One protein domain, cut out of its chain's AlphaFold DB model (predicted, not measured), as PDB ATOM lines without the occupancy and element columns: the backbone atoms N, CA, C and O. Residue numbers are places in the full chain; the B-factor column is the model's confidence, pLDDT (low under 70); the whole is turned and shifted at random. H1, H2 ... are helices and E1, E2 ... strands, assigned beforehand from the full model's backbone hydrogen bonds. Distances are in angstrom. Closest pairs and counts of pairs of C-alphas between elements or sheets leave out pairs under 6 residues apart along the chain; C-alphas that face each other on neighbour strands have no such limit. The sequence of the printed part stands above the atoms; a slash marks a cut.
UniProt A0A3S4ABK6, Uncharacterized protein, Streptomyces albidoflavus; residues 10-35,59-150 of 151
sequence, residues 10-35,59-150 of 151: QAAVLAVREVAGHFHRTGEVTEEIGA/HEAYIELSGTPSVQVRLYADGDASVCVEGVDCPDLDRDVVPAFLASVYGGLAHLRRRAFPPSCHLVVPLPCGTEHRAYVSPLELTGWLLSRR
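What this domain is: This is residues 10 to 35 and 59 to 150 of the 151 residues of an uncharacterized protein of Streptomyces albidoflavus (UniProt A0A3S4ABK6). A strongly twisted five-stranded sheet, E1 to E5, has H1 and H2 side by side over one face, and a smaller three-stranded sheet, E6 to E8, is set across its E5 edge. The strands of the two sheets are crossed, the sheets are only partly face to face, and H2 packs on both, while short H3 only grazes the small sheet. The printed part has 118 residues, with three named helices and eight named strands in the order H1 E1 E2 E3 E4 E5 H2 E6 E7 E8 H3. Both sheets are antiparallel, ordered E1 E2 E3 E4 E5 and E6 E7 E8, and the class is mixed. The whole is compact, with a radius of gyration of the C-alphas of 14.0 A, yet elongated, spanning 47 by 29 by 29 A.

Where its parts are: H1, residues 10 to 22, begins at C-alpha 10 (-23.553, 38.786, 44.212) and is 18.4 A long. E1 is residues 27 to 30, E2 59 to 65 with 16.6 A, E3 71 to 76 with 16.6 A, E4 80 to 85 with 16.8 A and E5 88 to 94 with 17.3 A. H2, residues 98 to 106, is 12.3 A long. E6 is residues 111 to 115, E7 120 to 126 with 18.4 A, and E8 132 to 136. H3, residues 144 to 148, ends at C-alpha 148 (-16.908, 44.391, 12.064).

How they stand to each other: H1 and H2 lie on the same face of the five-stranded sheet, making two layers, helices over one face of a sheet. H1 runs along E2 at a height of 9.5 A, and H2 along E4 at 8.9 A. They touch at a shallow tilt of 17 degrees, the same way, with the C-alphas of Val 16 and Pro 99 closest at 5.4 A. N 28 and O 64 pair E1 with E2 at 2.9 A. E2 to E5 form a meander, each strand the antiparallel neighbour of the one before, through N 63 and O 73 at 2.9 A, N 74 and O 82 at 2.9 A, and N 83 and O 90 at 3.0 A. E6 to E8 form another, through N 113 and O 122 at 2.8 A and N 125 and O 133 at 2.9 A. The two sheets form a sandwich, two sheets face to face, their best planes 42 degrees apart and their strands at 74 degrees; the C-alphas of Cys 90 in E5 and Ala 135 in E8 are 5.2 A apart. H2 runs across E7, with the C-alphas of Ser 104 and Val 125 closest at 6.5 A. H3 only grazes the small sheet with residues 146 to 148, and is apart from H1 and H2. In H1, H2 and H3 every O i to N i+4 pair is within hydrogen-bond range.

The domain as a whole: The C-alphas of Gly 34 and Phe 117, the two farthest apart, are 47.5 A from each other. Residues 36 to 58 are not printed, and C-alphas 35 and 59 are 10.2 A apart across this cut, which falls in the link from E1 to E2. Of the links that are printed whole, E8 to H3 is short and the others are tight. The mean pLDDT of the printed part is 85.7, with residues 27 to 35 and residue 59 under 70.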
ATOM      1  N   GLN A  10     -22.254  38.126  44.375       84.25
ATOM      2  CA  GLN A  10     -23.553  38.786  44.212       84.25
ATOM      3  C   GLN A  10     -23.413  40.261  43.800       84.25
ATOM      4  O   GLN A  10     -24.135  40.726  42.917       84.25
ATOM      5  N   ALA A  11     -22.474  41.010  44.393       86.69
ATOM      6  CA  ALA A  11     -22.222  42.395  43.991       86.69
ATOM      7  C   ALA A  11     -21.758  42.484  42.528       86.69
ATOM      8  O   ALA A  11     -22.198  43.369  41.795       86.69
ATOM      9  N   ALA A  12     -20.923  41.543  42.084       88.00
ATOM     10  CA  ALA A  12     -20.475  41.479  40.701       88.00
ATOM     11  C   ALA A  12     -21.592  41.107  39.722       88.00
ATOM     12  O   ALA A  12     -21.724  41.751  38.684       88.00
ATOM     13  N   VAL A  13     -22.447  40.143  40.071       88.12
ATOM     14  CA  VAL A  13     -23.633  39.794  39.275       88.12
ATOM     15  C   VAL A  13     -24.544  41.011  39.105       88.12
ATOM     16  O   VAL A  13     -24.978  41.302  37.989       88.12
ATOM     17  N   LEU A  14     -24.802  41.766  40.179       89.06
ATOM     18  CA  LEU A  14     -25.611  42.987  40.114       89.06
ATOM     19  C   LEU A  14     -24.979  44.048  39.206       89.06
ATOM     20  O   LEU A  14     -25.677  44.616  38.368       89.06
ATOM     21  N   ALA A  15     -23.666  44.265  39.310       90.88
ATOM     22  CA  ALA A  15     -22.953  45.207  38.450       90.88
ATOM     23  C   ALA A  15     -22.996  44.789  36.967       90.88
ATOM     24  O   ALA A  15     -23.212  45.622  36.087       90.88
ATOM     25  N   VAL A  16     -22.856  43.493  36.671       89.62
ATOM     26  CA  VAL A  16     -22.995  42.967  35.303       89.62
ATOM     27  C   VAL A  16     -24.419  43.165  34.780       89.62
ATOM     28  O   VAL A  16     -24.593  43.602  33.640       89.62
ATOM     29  N   ARG A  17     -25.443  42.902  35.603       88.19
ATOM     30  CA  ARG A  17     -26.850  43.143  35.246       88.19
ATOM     31  C   ARG A  17     -27.119  44.621  34.960       88.19
ATOM     32  O   ARG A  17     -27.836  44.926  34.011       88.19
ATOM     33  N   GLU A  18     -26.532  45.532  35.733       90.69
ATOM     34  CA  GLU A  18     -26.650  46.976  35.506       90.69
ATOM     35  C   GLU A  18     -26.069  47.381  34.144       90.69
ATOM     36  O   GLU A  18     -26.738  48.058  33.360       90.69
ATOM     37  N   VAL A  19     -24.866  46.896  33.810       91.06
ATOM     38  CA  VAL A  19     -24.245  47.141  32.499       91.06
ATOM     39  C   VAL A  19     -25.090  46.546  31.371       91.06
ATOM     40  O   VAL A  19     -25.344  47.220  30.372       91.06
ATOM     41  N   ALA A  20     -25.577  45.313  31.525       87.81
ATOM     42  CA  ALA A  20     -26.458  44.688  30.540       87.81
ATOM     43  C   ALA A  20     -27.734  45.521  30.312       87.81
ATOM     44  O   ALA A  20     -28.105  45.775  29.162       87.81
ATOM     45  N   GLY A  21     -28.350  46.019  31.389       86.69
ATOM     46  CA  GLY A  21     -29.504  46.914  31.333       86.69
ATOM     47  C   GLY A  21     -29.205  48.228  30.606       86.69
ATOM     48  O   GLY A  21     -29.980  48.633  29.741       86.69
ATOM     49  N   HIS A  22     -28.055  48.851  30.887       89.62
ATOM     50  CA  HIS A  22     -27.622  50.091  30.235       89.62
ATOM     51  C   HIS A  22     -27.482  49.945  28.711       89.62
ATOM     52  O   HIS A  22     -27.864  50.838  27.960       89.62
ATOM     53  N   PHE A  23     -26.973  48.803  28.241       87.12
ATOM     54  CA  PHE A  23     -26.786  48.527  26.812       87.12
ATOM     55  C   PHE A  23     -27.958  47.781  26.158       87.12
ATOM     56  O   PHE A  23     -27.803  47.272  25.040       87.12
ATOM     57  N   HIS A  24     -29.114  47.716  26.833       85.31
ATOM     58  CA  HIS A  24     -30.328  47.027  26.381       85.31
ATOM     59  C   HIS A  24     -30.074  45.578  25.941       85.31
ATOM     60  O   HIS A  24     -30.603  45.114  24.929       85.31
ATOM     61  N   ARG A  25     -29.223  44.864  26.683       83.31
ATOM     62  CA  ARG A  25     -28.914  43.456  26.432       83.31
ATOM     63  C   ARG A  25     -29.863  42.576  27.225       83.31
ATOM     64  O   ARG A  25     -30.032  42.751  28.429       83.31
ATOM     65  N   THR A  26     -30.472  41.618  26.538       72.00
ATOM     66  CA  THR A  26     -31.217  40.533  27.173       72.00
ATOM     67  C   THR A  26     -30.216  39.477  27.615       72.00
ATOM     68  O   THR A  26     -29.499  38.937  26.776       72.00
ATOM     69  N   GLY A  27     -30.144  39.211  28.914       62.44
ATOM     70  CA  GLY A  27     -29.279  38.176  29.462       62.44
ATOM     71  C   GLY A  27     -30.066  37.210  30.325       62.44
ATOM     72  O   GLY A  27     -30.907  37.635  31.120       62.44
ATOM     73  N   GLU A  28     -29.779  35.927  30.162       65.38
ATOM     74  CA  GLU A  28     -30.153  34.904  31.121       65.38
ATOM     75  C   GLU A  28     -29.013  34.781  32.129       65.38
ATOM     76  O   GLU A  28     -27.831  34.749  31.784       65.38
ATOM     77  N   VAL A  29     -29.358  34.803  33.409       64.50
ATOM     78  CA  VAL A  29     -28.366  34.741  34.476       64.50
ATOM     79  C   VAL A  29     -28.600  33.446  35.218       64.50
ATOM     80  O   VAL A  29     -29.626  33.295  35.881       64.50
ATOM     81  N   THR A  30     -27.657  32.524  35.073       65.75
ATOM     82  CA  THR A  30     -27.697  31.219  35.721       65.75
ATOM     83  C   THR A  30     -26.823  31.289  36.960       65.75
ATOM     84  O   THR A  30     -25.607  31.101  36.939       65.75
ATOM     85  N   GLU A  31     -27.466  31.641  38.065       59.59
ATOM     86  CA  GLU A  31     -26.822  31.734  39.369       59.59
ATOM     87  C   GLU A  31     -26.686  30.320  39.948       59.59
ATOM     88  O   GLU A  31     -27.643  29.782  40.498       59.59
ATOM     89  N   GLU A  32     -25.495  29.723  39.870       59.00
ATOM     90  CA  GLU A  32     -25.138  28.525  40.653       59.00
ATOM     91  C   GLU A  32     -24.742  28.905  42.096       59.00
ATOM     92  O   GLU A  32     -23.813  28.355  42.691       59.00
ATOM     93  N   ILE A  33     -25.463  29.869  42.684       47.28
ATOM     94  CA  ILE A  33     -25.237  30.322  44.057       47.28
ATOM     95  C   ILE A  33     -25.627  29.180  44.997       47.28
ATOM     96  O   ILE A  33     -26.806  28.903  45.215       47.28
ATOM     97  N   GLY A  34     -24.626  28.526  45.582       46.81
ATOM     98  CA  GLY A  34     -24.840  27.553  46.648       46.81
ATOM     99  C   GLY A  34     -25.075  26.116  46.188       46.81
ATOM    100  O   GLY A  34     -25.941  25.432  46.733       46.81
ATOM    101  N   ALA A  35     -24.215  25.575  45.322       38.66
ATOM    102  CA  ALA A  35     -23.808  24.189  45.544       38.66
ATOM    103  C   ALA A  35     -22.936  24.162  46.812       38.66
ATOM    104  O   ALA A  35     -21.711  24.153  46.739       38.66
ATOM    105  N   HIS A  59     -17.190  27.685  39.315       59.81
ATOM    106  CA  HIS A  59     -17.610  29.064  39.134       59.81
ATOM    107  C   HIS A  59     -18.836  29.286  40.022       59.81
ATOM    108  O   HIS A  59     -19.748  28.468  40.058       59.81
ATOM    109  N   GLU A  60     -18.833  30.365  40.795       70.88
ATOM    110  CA  GLU A  60     -19.912  30.675  41.738       70.88
ATOM    111  C   GLU A  60     -21.112  31.307  41.013       70.88
ATOM    112  O   GLU A  60     -22.248  31.233  41.479       70.88
ATOM    113  N   ALA A  61     -20.875  31.914  39.846       81.56
ATOM    114  CA  ALA A  61     -21.931  32.431  38.986       81.56
ATOM    115  C   ALA A  61     -21.551  32.361  37.503       81.56
ATOM    116  O   ALA A  61     -20.407  32.638  37.124       81.56
ATOM    117  N   TYR A  62     -22.549  32.051  36.672       83.81
ATOM    118  CA  TYR A  62     -22.471  32.091  35.218       83.81
ATOM    119  C   TYR A  62     -23.539  33.037  34.662       83.81
ATOM    120  O   TYR A  62     -24.718  32.972  35.008       83.81
ATOM    121  N   ILE A  63     -23.131  33.957  33.795       87.44
ATOM    122  CA  ILE A  63     -24.019  34.966  33.216       87.44
ATOM    123  C   ILE A  63     -23.906  34.865  31.704       87.44
ATOM    124  O   ILE A  63     -22.819  35.053  31.161       87.44
ATOM    125  N   GLU A  64     -25.021  34.632  31.018       88.69
ATOM    126  CA  GLU A  64     -25.070  34.625  29.562       88.69
ATOM    127  C   GLU A  64     -25.863  35.828  29.051       88.69
ATOM    128  O   GLU A  64     -27.067  35.971  29.240       88.69
ATOM    129  N   LEU A  65     -25.164  36.733  28.380       88.31
ATOM    130  CA  LEU A  65     -25.734  37.904  27.739       88.31
ATOM    131  C   LEU A  65     -25.919  37.601  26.253       88.31
ATOM    132  O   LEU A  65     -24.956  37.546  25.482       88.31
ATOM    133  N   SER A  66     -27.168  37.403  25.847       83.69
ATOM    134  CA  SER A  66     -27.521  37.133  24.459       83.69
ATOM    135  C   SER A  66     -27.500  38.409  23.610       83.69
ATOM    136  O   SER A  66     -27.662  39.535  24.090       83.69
ATOM    137  N   GLY A  67     -27.346  38.230  22.299       84.12
ATOM    138  CA  GLY A  67     -27.332  39.304  21.311       84.12
ATOM    139  C   GLY A  67     -26.050  39.293  20.492       84.12
ATOM    140  O   GLY A  67     -25.368  38.279  20.409       84.12
ATOM    141  N   THR A  68     -25.736  40.423  19.863       85.88
ATOM    142  CA  THR A  68     -24.483  40.603  19.122       85.88
ATOM    143  C   THR A  68     -23.711  41.782  19.728       85.88
ATOM    144  O   THR A  68     -24.195  42.923  19.643       85.88
ATOM    145  N   PRO A  69     -22.543  41.556  20.359       89.31
ATOM    146  CA  PRO A  69     -21.919  40.250  20.597       89.31
ATOM    147  C   PRO A  69     -22.641  39.436  21.686       89.31
ATOM    148  O   PRO A  69     -23.172  40.030  22.625       89.31
ATOM    149  N   SER A  70     -22.621  38.107  21.583       90.06
ATOM    150  CA  SER A  70     -22.957  37.196  22.678       90.06
ATOM    151  C   SER A  70     -21.806  37.174  23.678       90.06
ATOM    152  O   SER A  70     -20.650  37.024  23.267       90.06
ATOM    153  N   VAL A  71     -22.098  37.305  24.969       93.00
ATOM    154  CA  VAL A  71     -21.068  37.324  26.013       93.00
ATOM    155  C   VAL A  71     -21.421  36.365  27.134       93.00
ATOM    156  O   VAL A  71     -22.528  36.410  27.656       93.00
ATOM    157  N   GLN A  72     -20.463  35.544  27.542       91.81
ATOM    158  CA  GLN A  72     -20.571  34.670  28.702       91.81
ATOM    159  C   GLN A  72     -19.588  35.155  29.762       91.81
ATOM    160  O   GLN A  72     -18.434  35.438  29.451       91.81
ATOM    161  N   VAL A  73     -20.032  35.273  31.007       91.38
ATOM    162  CA  VAL A  73     -19.202  35.692  32.140       91.38
ATOM    163  C   VAL A  73     -19.209  34.577  33.167       91.38
ATOM    164  O   VAL A  73     -20.274  34.146  33.603       91.38
ATOM    165  N   ARG A  74     -18.021  34.142  33.577       90.31
ATOM    166  CA  ARG A  74     -17.811  33.192  34.669       90.31
ATOM    167  C   ARG A  74     -17.128  33.932  35.811       90.31
ATOM    168  O   ARG A  74     -16.109  34.586  35.599       90.31
ATOM    169  N   LEU A  75     -17.702  33.847  37.006       87.62
ATOM    170  CA  LEU A  75     -17.151  34.440  38.224       87.62
ATOM    171  C   LEU A  75     -16.674  33.326  39.158       87.62
ATOM    172  O   LEU A  75     -17.423  32.383  39.417       87.62
ATOM    173  N   TYR A  76     -15.455  33.445  39.678       84.19
ATOM    174  CA  TYR A  76     -14.848  32.468  40.581       84.19
ATOM    175  C   TYR A  76     -14.846  32.978  42.030       84.19
ATOM    176  O   TYR A  76     -14.817  34.186  42.286       84.19
ATOM    177  N   ALA A  77     -14.857  32.050  42.993       78.12
ATOM    178  CA  ALA A  77     -14.908  32.371  44.423       78.12
ATOM    179  C   ALA A  77     -13.681  33.169  44.910       78.12
ATOM    180  O   ALA A  77     -13.795  33.995  45.816       78.12
ATOM    181  N   ASP A  78     -12.523  32.963  44.276       79.38
ATOM    182  CA  ASP A  78     -11.260  33.629  44.613       79.38
ATOM    183  C   ASP A  78     -11.202  35.108  44.181       79.38
ATOM    184  O   ASP A  78     -10.260  35.818  44.528       79.38
ATOM    185  N   GLY A  79     -12.231  35.606  43.483       80.62
ATOM    186  CA  GLY A  79     -12.303  36.995  43.010       80.62
ATOM    187  C   GLY A  79     -11.830  37.197  41.570       80.62
ATOM    188  O   GLY A  79     -11.899  38.320  41.067       80.62
ATOM    189  N   ASP A  80     -11.436  36.120  40.896       87.81
ATOM    190  CA  ASP A  80     -11.137  36.111  39.468       87.81
ATOM    191  C   ASP A  80     -12.410  35.925  38.630       87.81
ATOM    192  O   ASP A  80     -13.462  35.473  39.098       87.81
ATOM    193  N   ALA A  81     -12.301  36.244  37.347       89.94
ATOM    194  CA  ALA A  81     -13.342  36.079  36.356       89.94
ATOM    195  C   ALA A  81     -12.752  35.733  34.985       89.94
ATOM    196  O   ALA A  81     -11.627  36.100  34.643       89.94
ATOM    197  N   SER A  82     -13.558  35.066  34.167       91.25
ATOM    198  CA  SER A  82     -13.301  34.903  32.739       91.25
ATOM    199  C   SER A  82     -14.514  35.369  31.947       91.25
ATOM    200  O   SER A  82     -15.665  35.252  32.381       91.25
ATOM    201  N   VAL A  83     -14.253  35.968  30.789       93.00
ATOM    202  CA  VAL A  83     -15.297  36.475  29.900       93.00
ATOM    203  C   VAL A  83     -15.082  35.902  28.512       93.00
ATOM    204  O   VAL A  83     -14.048  36.129  27.900       93.00
ATOM    205  N   CYS A  84     -16.074  35.213  27.974       92.44
ATOM    206  CA  CYS A  84     -16.063  34.758  26.595       92.44
ATOM    207  C   CYS A  84     -16.914  35.703  25.740       92.44
ATOM    208  O   CYS A  84     -18.103  35.883  26.000       92.44
ATOM    209  N   VAL A  85     -16.314  36.331  24.727       93.19
ATOM    210  CA  VAL A  85     -16.993  37.251  23.799       93.19
ATOM    211  C   VAL A  85     -17.051  36.600  22.428       93.19
ATOM    212  O   VAL A  85     -16.027  36.477  21.766       93.19
ATOM    213  N   GLU A  86     -18.242  36.218  21.967       89.31
ATOM    214  CA  GLU A  86     -18.435  35.589  20.647       89.31
ATOM    215  C   GLU A  86     -17.526  34.360  20.427       89.31
ATOM    216  O   GLU A  86     -16.974  34.170  19.345       89.31
ATOM    217  N   GLY A  87     -17.331  33.545  21.470       87.19
ATOM    218  CA  GLY A  87     -16.434  32.381  21.443       87.19
ATOM    219  C   GLY A  87     -14.965  32.692  21.756       87.19
ATOM    220  O   GLY A  87     -14.173  31.770  21.897       87.19
ATOM    221  N   VAL A  88     -14.588  33.967  21.897       90.25
ATOM    222  CA  VAL A  88     -13.224  34.379  22.259       90.25
ATOM    223  C   VAL A  88     -13.079  34.435  23.771       90.25
ATOM    224  O   VAL A  88     -13.628  35.332  24.414       90.25
ATOM    225  N   ASP A  89     -12.289  33.519  24.321       90.81
ATOM    226  CA  ASP A  89     -12.002  33.463  25.750       90.81
ATOM    227  C   ASP A  89     -11.053  34.593  26.192       90.81
ATOM    228  O   ASP A  89      -9.967  34.780  25.634       90.81
ATOM    229  N   CYS A  90     -11.487  35.365  27.186       91.31
ATOM    230  CA  CYS A  90     -10.722  36.408  27.867       91.31
ATOM    231  C   CYS A  90     -10.529  35.969  29.332       91.31
ATOM    232  O   CYS A  90     -11.366  36.304  30.180       91.31
ATOM    233  N   PRO A  91      -9.482  35.176  29.620       89.38
ATOM    234  CA  PRO A  91      -9.203  34.682  30.965       89.38
ATOM    235  C   PRO A  91      -8.550  35.769  31.831       89.38
ATOM    236  O   PRO A  91      -8.229  36.851  31.345       89.38
ATOM    237  N   ASP A  92      -8.311  35.463  33.106       87.12
ATOM    238  CA  ASP A  92      -7.488  36.278  34.014       87.12
ATOM    239  C   ASP A  92      -7.973  37.737  34.178       87.12
ATOM    240  O   ASP A  92      -7.182  38.687  34.163       87.12
ATOM    241  N   LEU A  93      -9.288  37.941  34.300       89.50
ATOM    242  CA  LEU A  93      -9.874  39.240  34.630       89.50
ATOM    243  C   LEU A  93     -10.172  39.316  36.127       89.50
ATOM    244  O   LEU A  93     -10.819  38.431  36.671       89.50
ATOM    245  N   ASP A  94      -9.805  40.416  36.782       90.38
ATOM    246  CA  ASP A  94     -10.320  40.698  38.124       90.38
ATOM    247  C   ASP A  94     -11.843  40.887  38.065       90.38
ATOM    248  O   ASP A  94     -12.364  41.586  37.184       90.38
ATOM    249  N   ARG A  95     -12.567  40.358  39.057       90.06
ATOM    250  CA  ARG A  95     -14.023  40.546  39.189       90.06
ATOM    251  C   ARG A  95     -14.438  42.020  39.134       90.06
ATOM    252  O   ARG A  95     -15.459  42.350  38.534       90.06
ATOM    253  N   ASP A  96     -13.617  42.907  39.688       91.25
ATOM    254  CA  ASP A  96     -13.839  44.360  39.725       91.25
ATOM    255  C   ASP A  96     -13.776  45.014  38.331       91.25
ATOM    256  O   ASP A  96     -14.374  46.065  38.085       91.25
ATOM    257  N   VAL A  97     -13.065  44.384  37.392       92.62
ATOM    258  CA  VAL A  97     -12.838  44.887  36.030       92.62
ATOM    259  C   VAL A  97     -13.956  44.461  35.078       92.62
ATOM    260  O   VAL A  97     -14.223  45.162  34.098       92.62
ATOM    261  N   VAL A  98     -14.650  43.356  35.365       93.06
ATOM    262  CA  VAL A  98     -15.676  42.765  34.487       93.06
ATOM    263  C   VAL A  98     -16.734  43.777  34.020       93.06
ATOM    264  O   VAL A  98     -16.972  43.850  32.811       93.06
ATOM    265  N   PRO A  99     -17.345  44.619  34.880       92.94
ATOM    266  CA  PRO A  99     -18.358  45.572  34.419       92.94
ATOM    267  C   PRO A  99     -17.796  46.582  33.410       92.94
ATOM    268  O   PRO A  99     -18.435  46.903  32.407       92.94
ATOM    269  N   ALA A 100     -16.567  47.048  33.635       93.19
ATOM    270  CA  ALA A 100     -15.897  47.975  32.734       93.19
ATOM    271  C   ALA A 100     -15.493  47.308  31.412       93.19
ATOM    272  O   ALA A 100     -15.625  47.916  30.349       93.19
ATOM    273  N   PHE A 101     -15.052  46.049  31.466       94.38
ATOM    274  CA  PHE A 101     -14.779  45.240  30.283       94.38
ATOM    275  C   PHE A 101     -16.028  45.124  29.399       94.38
ATOM    276  O   PHE A 101     -15.981  45.434  28.207       94.38
ATOM    277  N   LEU A 102     -17.170  44.760  29.993       93.94
ATOM    278  CA  LEU A 102     -18.448  44.660  29.285       93.94
ATOM    279  C   LEU A 102     -18.878  46.004  28.694       93.94
ATOM    280  O   LEU A 102     -19.303  46.059  27.538       93.94
ATOM    281  N   ALA A 103     -18.716  47.095  29.444       93.12
ATOM    282  CA  ALA A 103     -19.022  48.433  28.950       93.12
ATOM    283  C   ALA A 103     -18.170  48.809  27.727       93.12
ATOM    284  O   ALA A 103     -18.690  49.387  26.772       93.12
ATOM    285  N   SER A 104     -16.891  48.427  27.693       94.12
ATOM    286  CA  SER A 104     -16.023  48.644  26.531       94.12
ATOM    287  C   SER A 104     -16.399  47.784  25.322       94.12
ATOM    288  O   SER A 104     -16.327  48.256  24.181       94.12
ATOM    289  N   VAL A 105     -16.818  46.535  25.542       93.62
ATOM    290  CA  VAL A 105     -17.278  45.632  24.475       93.62
ATOM    291  C   VAL A 105     -18.573  46.149  23.845       93.62
ATOM    292  O   VAL A 105     -18.640  46.333  22.623       93.62
ATOM    293  N   TYR A 106     -19.585  46.443  24.665       91.62
ATOM    294  CA  TYR A 106     -20.883  46.922  24.185       91.62
ATOM    295  C   TYR A 106     -20.847  48.375  23.705       91.62
ATOM    296  O   TYR A 106     -21.509  48.705  22.722       91.62
ATOM    297  N   GLY A 107     -20.002  49.216  24.305       90.31
ATOM    298  CA  GLY A 107     -19.725  50.582  23.856       90.31
ATOM    299  C   GLY A 107     -18.935  50.663  22.545       90.31
ATOM    300  O   GLY A 107     -18.727  51.753  22.020       90.31
ATOM    301  N   GLY A 108     -18.498  49.525  21.990       90.75
ATOM    302  CA  GLY A 108     -17.822  49.464  20.695       90.75
ATOM    303  C   GLY A 108     -16.369  49.941  20.707       90.75
ATOM    304  O   GLY A 108     -15.832  50.265  19.651       90.75
ATOM    305  N   LEU A 109     -15.730  49.969  21.878       92.50
ATOM    306  CA  LEU A 109     -14.314  50.316  22.027       92.50
ATOM    307  C   LEU A 109     -13.389  49.119  21.753       92.50
ATOM    308  O   LEU A 109     -12.216  49.299  21.403       92.50
ATOM    309  N   ALA A 110     -13.919  47.901  21.897       93.44
ATOM    310  CA  ALA A 110     -13.220  46.670  21.560       93.44
ATOM    311  C   ALA A 110     -12.883  46.614  20.063       93.44
ATOM    312  O   ALA A 110     -13.730  46.886  19.207       93.44
ATOM    313  N   HIS A 111     -11.644  46.246  19.743       93.62
ATOM    314  CA  HIS A 111     -11.163  46.171  18.367       93.62
ATOM    315  C   HIS A 111     -10.292  44.941  18.129       93.62
ATOM    316  O   HIS A 111      -9.593  44.457  19.017       93.62
ATOM    317  N   LEU A 112     -10.317  44.445  16.895       93.38
ATOM    318  CA  LEU A 112      -9.503  43.320  16.471       93.38
ATOM    319  C   LEU A 112      -8.150  43.832  15.974       93.38
ATOM    320  O   LEU A 112      -8.070  44.534  14.964       93.38
ATOM    321  N   ARG A 113      -7.073  43.446  16.654       91.94
ATOM    322  CA  ARG A 113      -5.700  43.738  16.247       91.94
ATOM    323  C   ARG A 113      -5.115  42.539  15.515       91.94
ATOM    324  O   ARG A 113      -4.985  41.456  16.078       91.94
ATOM    325  N   ARG A 114      -4.726  42.748  14.258       90.06
ATOM    326  CA  ARG A 114      -4.080  41.728  13.426       90.06
ATOM    327  C   ARG A 114      -2.614  42.063  13.212       90.06
ATOM    328  O   ARG A 114      -2.258  43.215  12.975       90.06
ATOM    329  N   ARG A 115      -1.767  41.045  13.262       88.44
ATOM    330  CA  ARG A 115      -0.349  41.123  12.922       88.44
ATOM    331  C   ARG A 115      -0.081  40.186  11.752       88.44
ATOM    332  O   ARG A 115      -0.521  39.045  11.779       88.44
ATOM    333  N   ALA A 116       0.633  40.672  10.736       86.19
ATOM    334  CA  ALA A 116       0.943  39.882   9.543       86.19
ATOM    335  C   ALA A 116       2.126  38.919   9.752       86.19
ATOM    336  O   ALA A 116       2.141  37.845   9.156       86.19
ATOM    337  N   PHE A 117       3.111  39.280  10.590       82.44
ATOM    338  CA  PHE A 117       4.297  38.447  10.809       82.44
ATOM    339  C   PHE A 117       4.903  38.577  12.230       82.44
ATOM    340  O   PHE A 117       5.325  39.680  12.611       82.44
ATOM    341  N   PRO A 118       4.971  37.477  13.015       82.25
ATOM    342  CA  PRO A 118       4.221  36.231  12.809       82.25
ATOM    343  C   PRO A 118       2.701  36.497  12.788       82.25
ATOM    344  O   PRO A 118       2.257  37.483  13.390       82.25
ATOM    345  N   PRO A 119       1.913  35.678  12.068       85.38
ATOM    346  CA  PRO A 119       0.474  35.877  11.955       85.38
ATOM    347  C   PRO A 119      -0.194  35.701  13.320       85.38
ATOM    348  O   PRO A 119      -0.131  34.625  13.910       85.38
ATOM    349  N   SER A 120      -0.839  36.752  13.824       89.75
ATOM    350  CA  SER A 120      -1.650  36.669  15.041       89.75
ATOM    351  C   SER A 120      -2.858  37.598  14.978       89.75
ATOM    352  O   SER A 120      -2.827  38.653  14.337       89.75
ATOM    353  N   CYS A 121      -3.944  37.188  15.627       91.06
ATOM    354  CA  CYS A 121      -5.157  37.977  15.783       91.06
ATOM    355  C   CYS A 121      -5.481  38.055  17.272       91.06
ATOM    356  O   CYS A 121      -5.488  37.035  17.952       91.06
ATOM    357  N   HIS A 122      -5.729  39.262  17.768       93.31
ATOM    358  CA  HIS A 122      -6.097  39.483  19.159       93.31
ATOM    359  C   HIS A 122      -7.304  40.407  19.251       93.31
ATOM    360  O   HIS A 122      -7.356  41.426  18.557       93.31
ATOM    361  N   LEU A 123      -8.247  40.075  20.124       94.12
ATOM    362  CA  LEU A 123      -9.283  40.992  20.566       94.12
ATOM    363  C   LEU A 123      -8.663  41.886  21.636       94.12
ATOM    364  O   LEU A 123      -8.168  41.398  22.650       94.12
ATOM    365  N   VAL A 124      -8.656  43.190  21.386       95.06
ATOM    366  CA  VAL A 124      -8.147  44.188  22.322       95.06
ATOM    367  C   VAL A 124      -9.335  44.938  22.900       95.06
ATOM    368  O   VAL A 124     -10.069  45.611  22.170       95.06
ATOM    369  N   VAL A 125      -9.515  44.827  24.214       94.88
ATOM    370  CA  VAL A 125     -10.567  45.522  24.956       94.88
ATOM    371  C   VAL A 125      -9.910  46.588  25.827       94.88
ATOM    372  O   VAL A 125      -9.213  46.246  26.784       94.88
ATOM    373  N   PRO A 126     -10.075  47.881  25.498       93.38
ATOM    374  CA  PRO A 126      -9.537  48.944  26.327       93.38
ATOM    375  C   PRO A 126     -10.322  49.002  27.633       93.38
ATOM    376  O   PRO A 126     -11.549  48.910  27.641       93.38
ATOM    377  N   LEU A 127      -9.614  49.178  28.731       90.69
ATOM    378  CA  LEU A 127     -10.177  49.280  30.062       90.69
ATOM    379  C   LEU A 127      -9.935  50.696  30.619       90.69
ATOM    380  O   LEU A 127      -9.013  51.402  30.184       90.69
ATOM    381  N   PRO A 128     -10.764  51.159  31.569       82.94
ATOM    382  CA  PRO A 128     -10.510  52.395  32.296       82.94
ATOM    383  C   PRO A 128      -9.090  52.441  32.871       82.94
ATOM    384  O   PRO A 128      -8.506  51.427  33.236       82.94
ATOM    385  N   CYS A 129      -8.527  53.644  32.981       78.88
ATOM    386  CA  CYS A 129      -7.144  53.880  33.421       78.88
ATOM    387  C   CYS A 129      -6.045  53.501  32.413       78.88
ATOM    388  O   CYS A 129      -4.872  53.495  32.775       78.88
ATOM    389  N   GLY A 130      -6.399  53.266  31.145       78.88
ATOM    390  CA  GLY A 130      -5.424  53.079  30.065       78.88
ATOM    391  C   GLY A 130      -4.797  51.687  30.025       78.88
ATOM    392  O   GLY A 130      -3.825  51.481  29.299       78.88
ATOM    393  N   THR A 131      -5.344  50.739  30.784       87.00
ATOM    394  CA  THR A 131      -5.030  49.321  30.633       87.00
ATOM    395  C   THR A 131      -5.817  48.742  29.459       87.00
ATOM    396  O   THR A 131      -6.834  49.287  29.029       87.00
ATOM    397  N   GLU A 132      -5.339  47.642  28.894       92.69
ATOM    398  CA  GLU A 132      -6.054  46.915  27.849       92.69
ATOM    399  C   GLU A 132      -5.941  45.422  28.111       92.69
ATOM    400  O   GLU A 132      -4.874  44.921  28.468       92.69
ATOM    401  N   HIS A 133      -7.050  44.717  27.922       92.81
ATOM    402  CA  HIS A 133      -7.065  43.267  27.939       92.81
ATOM    403  C   HIS A 133      -6.894  42.749  26.509       92.81
ATOM    404  O   HIS A 133      -7.489  43.287  25.571       92.81
ATOM    405  N   ARG A 134      -6.055  41.723  26.328       93.31
ATOM    406  CA  ARG A 134      -5.752  41.140  25.017       93.31
ATOM    407  C   ARG A 134      -6.031  39.645  25.040       93.31
ATOM    408  O   ARG A 134      -5.247  38.894  25.604       93.31
ATOM    409  N   ALA A 135      -7.069  39.230  24.332       92.88
ATOM    410  CA  ALA A 135      -7.388  37.823  24.135       92.88
ATOM    411  C   ALA A 135      -6.929  37.359  22.752       92.88
ATOM    412  O   ALA A 135      -6.998  38.117  21.780       92.88
ATOM    413  N   TYR A 136      -6.416  36.135  22.648       91.56
ATOM    414  CA  TYR A 136      -6.087  35.540  21.354       91.56
ATOM    415  C   TYR A 136      -7.368  35.144  20.621       91.56
ATOM    416  O   TYR A 136      -8.271  34.568  21.210       91.56
ATOM    417  N   VAL A 137      -7.433  35.442  19.324       90.75
ATOM    418  CA  VAL A 137      -8.557  35.063  18.467       90.75
ATOM    419  C   VAL A 137      -8.061  34.043  17.462       90.75
ATOM    420  O   VAL A 137      -7.204  34.355  16.624       90.75
ATOM    421  N   SER A 138      -8.627  32.839  17.508       84.75
ATOM    422  CA  SER A 138      -8.369  31.844  16.478       84.75
ATOM    423  C   SER A 138      -8.888  32.348  15.126       84.75
ATOM    424  O   SER A 138     -10.022  32.828  15.035       84.75
ATOM    425  N   PRO A 139      -8.121  32.213  14.029       76.56
ATOM    426  CA  PRO A 139      -8.612  32.538  12.690       76.56
ATOM    427  C   PRO A 139      -9.881  31.765  12.294       76.56
ATOM    428  O   PRO A 139     -10.607  32.217  11.411       76.56
ATOM    429  N   LEU A 140     -10.135  30.617  12.933       79.38
ATOM    430  CA  LEU A 140     -11.307  29.770  12.700       79.38
ATOM    431  C   LEU A 140     -12.577  30.285  13.405       79.38
ATOM    432  O   LEU A 140     -13.671  29.888  13.024       79.38
ATOM    433  N   GLU A 141     -12.445  31.188  14.379       80.50
ATOM    434  CA  GLU A 141     -13.531  31.660  15.261       80.50
ATOM    435  C   GLU A 141     -13.960  33.103  14.943       80.50
ATOM    436  O   GLU A 141     -14.566  33.799  15.750       80.50
ATOM    437  N   LEU A 142     -13.633  33.598  13.746       82.69
ATOM    438  CA  LEU A 142     -13.962  34.961  13.334       82.69
ATOM    439  C   LEU A 142     -15.453  35.107  13.010       82.69
ATOM    440  O   LEU A 142     -15.873  34.947  11.863       82.69
ATOM    441  N   THR A 143     -16.240  35.484  14.013       87.31
ATOM    442  CA  THR A 143     -17.654  35.827  13.840       87.31
ATOM    443  C   THR A 143     -17.845  37.122  13.043       87.31
ATOM    444  O   THR A 143     -16.936  37.950  12.893       87.31
ATOM    445  N   GLY A 144     -19.063  37.337  12.532       88.19
ATOM    446  CA  GLY A 144     -19.426  38.573  11.830       88.19
ATOM    447  C   GLY A 144     -19.193  39.826  12.683       88.19
ATOM    448  O   GLY A 144     -18.732  40.848  12.170       88.19
ATOM    449  N   TRP A 145     -19.416  39.730  13.998       91.31
ATOM    450  CA  TRP A 145     -19.123  40.817  14.925       91.31
ATOM    451  C   TRP A 145     -17.622  41.106  15.008       91.31
ATOM    452  O   TRP A 145     -17.222  42.252  14.801       91.31
ATOM    453  N   LEU A 146     -16.773  40.090  15.205       88.31
ATOM    454  CA  LEU A 146     -15.313  40.266  15.255       88.31
ATOM    455  C   LEU A 146     -14.766  40.900  13.971       88.31
ATOM    456  O   LEU A 146     -13.874  41.751  14.007       88.31
ATOM    457  N   LEU A 147     -15.326  40.522  12.821       89.06
ATOM    458  CA  LEU A 147     -14.969  41.096  11.526       89.06
ATOM    459  C   LEU A 147     -15.372  42.571  11.394       89.06
ATOM    460  O   LEU A 147     -14.642  43.332  10.760       89.06
ATOM    461  N   SER A 148     -16.476  42.986  12.020       88.19
ATOM    462  CA  SER A 148     -16.908  44.391  12.064       88.19
ATOM    463  C   SER A 148     -16.021  45.275  12.954       88.19
ATOM    464  O   SER A 148     -16.021  46.494  12.808       88.19
ATOM    465  N   ARG A 149     -15.229  44.674  13.854       88.31
ATOM    466  CA  ARG A 149     -14.324  45.364  14.793       88.31
ATOM    467  C   ARG A 149     -12.902  45.553  14.266       88.31
ATOM    468  O   ARG A 149     -11.985  45.823  15.044       88.31
ATOM    469  N   ARG A 150     -12.684  45.397  12.959       80.56
ATOM    470  CA  ARG A 150     -11.384  45.681  12.339       80.56
ATOM    471  C   ARG A 150     -11.062  47.168  12.490       80.56
ATOM    472  O   ARG A 150     -11.850  48.010  12.066       80.56
TER     473      ARG A 150